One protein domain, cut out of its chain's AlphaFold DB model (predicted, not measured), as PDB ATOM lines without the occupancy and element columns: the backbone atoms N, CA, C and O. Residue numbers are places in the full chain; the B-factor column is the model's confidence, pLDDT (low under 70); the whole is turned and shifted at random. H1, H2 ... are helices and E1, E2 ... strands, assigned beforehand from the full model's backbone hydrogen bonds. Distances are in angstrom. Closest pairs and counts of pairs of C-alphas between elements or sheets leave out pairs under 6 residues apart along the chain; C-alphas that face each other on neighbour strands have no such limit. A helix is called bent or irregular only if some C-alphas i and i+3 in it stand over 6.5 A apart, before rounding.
ATOM      1  N   VAL A 111     300.052 243.113 288.673       88.41
ATOM      2  CA  VAL A 111     299.249 243.684 289.755       88.41
ATOM      3  C   VAL A 111     299.085 242.632 290.842       88.41
ATOM      4  O   VAL A 111     298.643 241.515 290.570       88.41
ATOM      5  N   ASP A 112     299.463 242.993 292.063       90.55
ATOM      6  CA  ASP A 112     299.361 242.104 293.215       90.55
ATOM      7  C   ASP A 112     297.906 242.027 293.669       90.55
ATOM      8  O   ASP A 112     297.319 243.019 294.098       90.55
ATOM      9  N   VAL A 113     297.323 240.839 293.522       91.47
ATOM     10  CA  VAL A 113     295.961 240.519 293.947       91.47
ATOM     11  C   VAL A 113     296.069 239.489 295.054       91.47
ATOM     12  O   VAL A 113     296.570 238.383 294.837       91.47
ATOM     13  N   PHE A 114     295.641 239.898 296.241       89.69
ATOM     14  CA  PHE A 114     295.683 239.081 297.443       89.69
ATOM     15  C   PHE A 114     294.459 238.164 297.504       89.69
ATOM     16  O   PHE A 114     293.381 238.591 297.081       89.69
ATOM     17  N   PRO A 115     294.608 236.936 298.029       84.80
ATOM     18  CA  PRO A 115     293.463 236.092 298.336       84.80
ATOM     19  C   PRO A 115     292.598 236.740 299.424       84.80
ATOM     20  O   PRO A 115     293.084 237.546 300.226       84.80
ATOM     21  N   ASP A 116     291.322 236.359 299.469       85.28
ATOM     22  CA  ASP A 116     290.392 236.863 300.477       85.28
ATOM     23  C   ASP A 116     290.889 236.552 301.894       85.28
ATOM     24  O   ASP A 116     291.307 235.435 302.215       85.28
ATOM     25  N   ALA A 117     290.836 237.569 302.756       85.38
ATOM     26  CA  ALA A 117     291.212 237.415 304.149       85.38
ATOM     27  C   ALA A 117     290.226 236.468 304.859       85.38
ATOM     28  O   ALA A 117     289.014 236.593 304.658       85.38
ATOM     29  N   PRO A 118     290.717 235.549 305.710       84.00
ATOM     30  CA  PRO A 118     289.844 234.668 306.471       84.00
ATOM     31  C   PRO A 118     288.950 235.482 307.409       84.00
ATOM     32  O   PRO A 118     289.417 236.421 308.063       84.00
ATOM     33  N   GLN A 119     287.670 235.118 307.485       85.59
ATOM     34  CA  GLN A 119     286.758 235.729 308.448       85.59
ATOM     35  C   GLN A 119     287.070 235.234 309.871       85.59
ATOM     36  O   GLN A 119     287.659 234.164 310.030       85.59
ATOM     37  N   PRO A 120     286.687 235.976 310.926       83.47
ATOM     38  CA  PRO A 120     286.895 235.546 312.311       83.47
ATOM     39  C   PRO A 120     286.291 234.171 312.638       83.47
ATOM     40  O   PRO A 120     286.784 233.477 313.525       83.47
ATOM     41  N   GLU A 121     285.226 233.781 311.937       81.84
ATOM     42  CA  GLU A 121     284.543 232.496 312.090       81.84
ATOM     43  C   GLU A 121     285.195 231.358 311.283       81.84
ATOM     44  O   GLU A 121     284.890 230.185 311.520       81.84
ATOM     45  N   ASP A 122     286.087 231.684 310.343       82.41
ATOM     46  CA  ASP A 122     286.765 230.715 309.488       82.41
ATOM     47  C   ASP A 122     288.008 230.129 310.167       82.41
ATOM     48  O   ASP A 122     288.829 230.821 310.772       82.41
ATOM     49  N   ILE A 123     288.210 228.822 309.994       82.32
ATOM     50  CA  ILE A 123     289.417 228.140 310.466       82.32
ATOM     51  C   ILE A 123     290.483 228.228 309.370       82.32
ATOM     52  O   ILE A 123     290.497 227.432 308.426       82.32
ATOM     53  N   ALA A 124     291.392 229.192 309.505       84.80
ATOM     54  CA  ALA A 124     292.552 229.351 308.632       84.80
ATOM     55  C   ALA A 124     293.789 228.647 309.212       84.80
ATOM     56  O   ALA A 124     294.209 228.937 310.332       84.80
ATOM     57  N   ILE A 125     294.407 227.745 308.442       84.42
ATOM     58  CA  ILE A 125     295.664 227.085 308.826       84.42
ATOM     59  C   ILE A 125     296.814 227.638 307.978       84.42
ATOM     60  O   ILE A 125     296.736 227.560 306.750       84.42
ATOM     61  N   PRO A 126     297.894 228.165 308.585       86.62
ATOM     62  CA  PRO A 126     299.076 228.570 307.833       86.62
ATOM     63  C   PRO A 126     299.769 227.344 307.231       86.62
ATOM     64  O   PRO A 126     300.049 226.373 307.933       86.62
ATOM     65  N   THR A 127     300.091 227.383 305.939       85.46
ATOM     66  CA  THR A 127     300.766 226.268 305.246       85.46
ATOM     67  C   THR A 127     302.294 226.340 305.326       85.46
ATOM     68  O   THR A 127     302.975 225.442 304.838       85.46
ATOM     69  N   GLY A 128     302.846 227.381 305.960       86.75
ATOM     70  CA  GLY A 128     304.291 227.554 306.156       86.75
ATOM     71  C   GLY A 128     305.041 228.183 304.974       86.75
ATOM     72  O   GLY A 128     306.268 228.212 304.998       86.75
ATOM     73  N   GLY A 129     304.333 228.691 303.959       90.20
ATOM     74  CA  GLY A 129     304.905 229.416 302.816       90.20
ATOM     75  C   GLY A 129     304.316 230.817 302.637       90.20
ATOM     76  O   GLY A 129     303.574 231.298 303.494       90.20
ATOM     77  N   LEU A 130     304.626 231.459 301.510       91.35
ATOM     78  CA  LEU A 130     304.023 232.729 301.096       91.35
ATOM     79  C   LEU A 130     302.779 232.495 300.233       91.35
ATOM     80  O   LEU A 130     302.717 231.548 299.444       91.35
ATOM     81  N   ALA A 131     301.776 233.355 300.400       90.64
ATOM     82  CA  ALA A 131     300.564 233.354 299.596       90.64
ATOM     83  C   ALA A 131     300.916 233.620 298.130       90.64
ATOM     84  O   ALA A 131     301.840 234.374 297.827       90.64
ATOM     85  N   LYS A 132     300.186 232.998 297.206       91.29
ATOM     86  CA  LYS A 132     300.375 233.222 295.770       91.29
ATOM     87  C   LYS A 132     299.380 234.262 295.281       91.29
ATOM     88  O   LYS A 132     298.266 234.331 295.786       91.29
ATOM     89  N   CYS A 133     299.790 235.055 294.299       91.60
ATOM     90  CA  CYS A 133     298.893 235.999 293.650       91.60
ATOM     91  C   CYS A 133     297.806 235.279 292.837       91.60
ATOM     92  O   CYS A 133     298.094 234.308 292.139       91.60
ATOM     93  N   GLU A 134     296.583 235.806 292.859       88.82
ATOM     94  CA  GLU A 134     295.435 235.259 292.117       88.82
ATOM     95  C   GLU A 134     295.066 236.071 290.861       88.82
ATOM     96  O   GLU A 134     294.028 235.842 290.245       88.82
ATOM     97  N   CYS A 135     295.917 237.007 290.422       87.94
ATOM     98  CA  CYS A 135     295.627 237.875 289.273       87.94
ATOM     99  C   CYS A 135     295.379 237.113 287.953       87.94
ATOM    100  O   CYS A 135     294.723 237.631 287.050       87.94
ATOM    101  N   SER A 136     295.931 235.904 287.813       87.47
ATOM    102  CA  SER A 136     295.768 235.035 286.645       87.47
ATOM    103  C   SER A 136     295.909 233.560 287.039       87.47
ATOM    104  O   SER A 136     296.638 233.245 287.987       87.47
ATOM    105  N   PRO A 137     295.239 232.630 286.328       86.35
ATOM    106  CA  PRO A 137     295.337 231.208 286.632       86.35
ATOM    107  C   PRO A 137     296.779 230.724 286.429       86.35
ATOM    108  O   PRO A 137     297.318 230.794 285.326       86.35
ATOM    109  N   GLY A 138     297.401 230.228 287.502       83.33
ATOM    110  CA  GLY A 138     298.784 229.742 287.483       83.33
ATOM    111  C   GLY A 138     299.852 230.808 287.738       83.33
ATOM    112  O   GLY A 138     301.024 230.547 287.472       83.33
ATOM    113  N   CYS A 139     299.489 231.986 288.254       87.57
ATOM    114  CA  CYS A 139     300.488 232.961 288.678       87.57
ATOM    115  C   CYS A 139     301.429 232.362 289.743       87.57
ATOM    116  O   CYS A 139     300.998 231.785 290.743       87.57
ATOM    117  N   THR A 140     302.737 232.489 289.515       86.97
ATOM    118  CA  THR A 140     303.787 231.980 290.409       86.97
ATOM    119  C   THR A 140     304.345 233.051 291.339       86.97
ATOM    120  O   THR A 140     305.268 232.764 292.099       86.97
ATOM    121  N   LYS A 141     303.818 234.282 291.287       91.24
ATOM    122  CA  LYS A 141     304.299 235.372 292.134       91.24
ATOM    123  C   LYS A 141     303.882 235.139 293.584       91.24
ATOM    124  O   LYS A 141     302.697 234.974 293.879       91.24
ATOM    125  N   GLU A 142     304.869 235.167 294.467       92.55
ATOM    126  CA  GLU A 142     304.681 235.112 295.912       92.55
ATOM    127  C   GLU A 142     304.390 236.513 296.462       92.55
ATOM    128  O   GLU A 142     304.998 237.506 296.057       92.55
ATOM    129  N   LEU A 143     303.430 236.585 297.376       92.22
ATOM    130  CA  LEU A 143     302.993 237.794 298.054       92.22
ATOM    131  C   LEU A 143     303.661 237.889 299.431       92.22
ATOM    132  O   LEU A 143     303.941 236.861 300.047       92.22
ATOM    133  N   PRO A 144     303.861 239.100 299.979       90.60
ATOM    134  CA  PRO A 144     304.441 239.310 301.309       90.60
ATOM    135  C   PRO A 144     303.444 238.996 302.441       90.60
ATOM    136  O   PRO A 144     303.380 239.700 303.446       90.60
ATOM    137  N   GLN A 145     302.629 237.958 302.271       88.99
ATOM    138  CA  GLN A 145     301.697 237.452 303.267       88.99
ATOM    139  C   GLN A 145     301.871 235.940 303.389       88.99
ATOM    140  O   GLN A 145     302.112 235.275 302.381       88.99
ATOM    141  N   PRO A 146     301.759 235.374 304.599       89.19
ATOM    142  CA  PRO A 146     301.786 233.932 304.761       89.19
ATOM    143  C   PRO A 146     300.616 233.284 304.015       89.19
ATOM    144  O   PRO A 146     299.503 233.808 303.984       89.19
ATOM    145  N   ALA A 147     300.877 232.132 303.409       89.27
ATOM    146  CA  ALA A 147     299.841 231.319 302.803       89.27
ATOM    147  C   ALA A 147     298.991 230.673 303.898       89.27
ATOM    148  O   ALA A 147     299.513 230.021 304.809       89.27
ATOM    149  N   TYR A 148     297.678 230.810 303.760       86.79
ATOM    150  CA  TYR A 148     296.702 230.124 304.586       86.79
ATOM    151  C   TYR A 148     295.826 229.235 303.718       86.79
ATOM    152  O   TYR A 148     295.520 229.556 302.572       86.79
ATOM    153  N   GLN A 149     295.398 228.121 304.294       82.40
ATOM    154  CA  GLN A 149     294.310 227.321 303.767       82.40
ATOM    155  C   GLN A 149     293.087 227.564 304.647       82.40
ATOM    156  O   GLN A 149     293.100 227.230 305.834       82.40
ATOM    157  N   ILE A 150     292.044 228.161 304.071       82.46
ATOM    158  CA  ILE A 150     290.746 228.298 304.732       82.46
ATOM    159  C   ILE A 150     290.056 226.947 304.643       82.46
ATOM    160  O   ILE A 150     289.745 226.471 303.548       82.46
ATOM    161  N   ILE A 151     289.839 226.307 305.787       76.91
ATOM    162  CA  ILE A 151     289.174 225.014 305.805       76.91
ATOM    163  C   ILE A 151     287.679 225.234 305.919       76.91
ATOM    164  O   ILE A 151     287.167 225.654 306.955       76.91
ATOM    165  N   LYS A 152     286.962 224.889 304.852       74.50
ATOM    166  CA  LYS A 152     285.506 224.873 304.889       74.50
ATOM    167  C   LYS A 152     285.041 223.713 305.761       74.50
ATOM    168  O   LYS A 152     285.530 222.588 305.656       74.50
ATOM    169  N   ASN A 153     284.033 224.004 306.574       70.68
ATOM    170  CA  ASN A 153     283.334 223.071 307.454       70.68
ATOM    171  C   ASN A 153     283.083 221.681 306.827       70.68
ATOM    172  O   ASN A 153     283.284 220.665 307.481       70.68
ATOM    173  N   GLU A 154     282.704 221.615 305.548       68.83
ATOM    174  CA  GLU A 154     282.402 220.348 304.868       68.83
ATOM    175  C   GLU A 154     283.623 219.445 304.633       68.83
ATOM    176  O   GLU A 154     283.501 218.218 304.650       68.83
ATOM    177  N   GLU A 155     284.802 220.023 304.393       66.39
ATOM    178  CA  GLU A 155     286.032 219.255 304.167       66.39
ATOM    179  C   GLU A 155     286.589 218.719 305.485       66.39
ATOM    180  O   GLU A 155     287.041 217.573 305.555       66.39
ATOM    181  N   GLN A 156     286.499 219.520 306.550       63.79
ATOM    182  CA  GLN A 156     286.858 219.109 307.905       63.79
ATOM    183  C   GLN A 156     285.933 218.006 308.419       63.79
ATOM    184  O   GLN A 156     286.431 216.995 308.913       63.79
ATOM    185  N   ASP A 157     284.617 218.151 308.237       63.64
ATOM    186  CA  ASP A 157     283.642 217.137 308.648       63.64
ATOM    187  C   ASP A 157     283.945 215.783 307.984       63.64
ATOM    188  O   ASP A 157     283.880 214.746 308.643       63.64
ATOM    189  N   LYS A 158     284.357 215.786 306.704       70.68
ATOM    190  CA  LYS A 158     284.788 214.575 305.982       70.68
ATOM    191  C   LYS A 158     286.129 214.035 306.472       70.68
ATOM    192  O   LYS A 158     286.285 212.827 306.589       70.68
ATOM    193  N   ARG A 159     287.111 214.902 306.740       67.34
ATOM    194  CA  ARG A 159     288.450 214.475 307.181       67.34
ATOM    195  C   ARG A 159     288.441 213.903 308.599       67.34
ATOM    196  O   ARG A 159     289.200 212.981 308.881       67.34
ATOM    197  N   TRP A 160     287.595 214.446 309.472       69.46
ATOM    198  CA  TRP A 160     287.495 214.069 310.884       69.46
ATOM    199  C   TRP A 160     286.272 213.194 311.203       69.46
ATOM    200  O   TRP A 160     286.067 212.852 312.365       69.46
ATOM    201  N   ASN A 161     285.461 212.818 310.205       66.40
ATOM    202  CA  ASN A 161     284.200 212.079 310.373       66.40
ATOM    203  C   ASN A 161     283.276 212.684 311.449       66.40
ATOM    204  O   ASN A 161     282.595 211.965 312.190       66.40
ATOM    205  N   VAL A 162     283.250 214.014 311.550       62.01
ATOM    206  CA  VAL A 162     282.410 214.711 312.528       62.01
ATOM    207  C   VAL A 162     280.974 214.673 312.023       62.01
ATOM    208  O   VAL A 162     280.663 215.132 310.924       62.01
ATOM    209  N   ARG A 163     280.069 214.102 312.823       59.87
ATOM    210  CA  ARG A 163     278.636 214.141 312.517       59.87
ATOM    211  C   ARG A 163     278.150 215.581 312.650       59.87
ATOM    212  O   ARG A 163     278.532 216.279 313.592       59.87
ATOM    213  N   LYS A 164     277.256 216.008 311.753       63.67
ATOM    214  CA  LYS A 164     276.678 217.366 311.762       63.67
ATOM    215  C   LYS A 164     276.046 217.733 313.114       63.67
ATOM    216  O   LYS A 164     276.028 218.903 313.475       63.67
ATOM    217  N   GLU A 165     275.583 216.741 313.877       59.52
ATOM    218  CA  GLU A 165     274.940 216.924 315.185       59.52
ATOM    219  C   GLU A 165     275.895 217.311 316.329       59.52
ATOM    220  O   GLU A 165     275.451 217.886 317.316       59.52
TER     221      GLU A 165
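What this domain is: This is residues 111 to 165 of the 200 residues of an uncharacterized protein of Caenorhabditis elegans (UniProt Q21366). A single two-stranded hairpin, E1 and E2, sharply bent in both strands, makes the body, with the short helix H1 following at the end where E2 finishes. Residues 111 to 122, with no named element, run along the hairpin before E1 begins. The printed part has 55 residues, with two named strands and one named helix in the order E1, E2, H1; the sheet, in the order E1 - E2, is antiparallel, and the class is mixed, helices and strands. It is loose, with a radius of gyration of the C-alphas of 13.8 A, and only just elongated, spanning 44 by 22 by 18 A.

Where its parts are: After residues 111 to 122, E1 covers residues 123 to 132, 19.0 A long, beginning at C-alpha 123 at (289.417, 228.140, 310.466). E2 covers residues 142 to 151, 21.0 A long, beginning at C-alpha 142 at (304.681, 235.112, 295.912). H1 covers residues 153 to 160, 10.5 A long, ending at C-alpha 160 at (287.495, 214.069, 310.884).

How they stand to each other: E1 bends by 104 degrees at residue 129, and E2 bends by 86 degrees at residue 145. They form a hairpin of antiparallel neighbours, with 151 degrees between their directions. The C-alphas of Ala 124 and Ile 150 face each other at 4.4 A. N 127 and O 147 are within hydrogen-bond range at 2.9 A, as are N 143 and O 131 at 2.8 A. E1 and H1 are only just apart, their closest C-alphas 8.5 A from each other. In H1 every O i to N i+4 pair is within hydrogen-bond range.

The domain as a whole: The C-alphas farthest apart are those of Val 111 and Glu 165, at 44.2 A. The printed part has no cut. The link from E1 to E2 is short, with 9 residues, and that from E2 to H1 is tight, with 1 residue. The mean pLDDT of the printed part is 81.7; residues 154 to 157 and 159 to 165 are under 70.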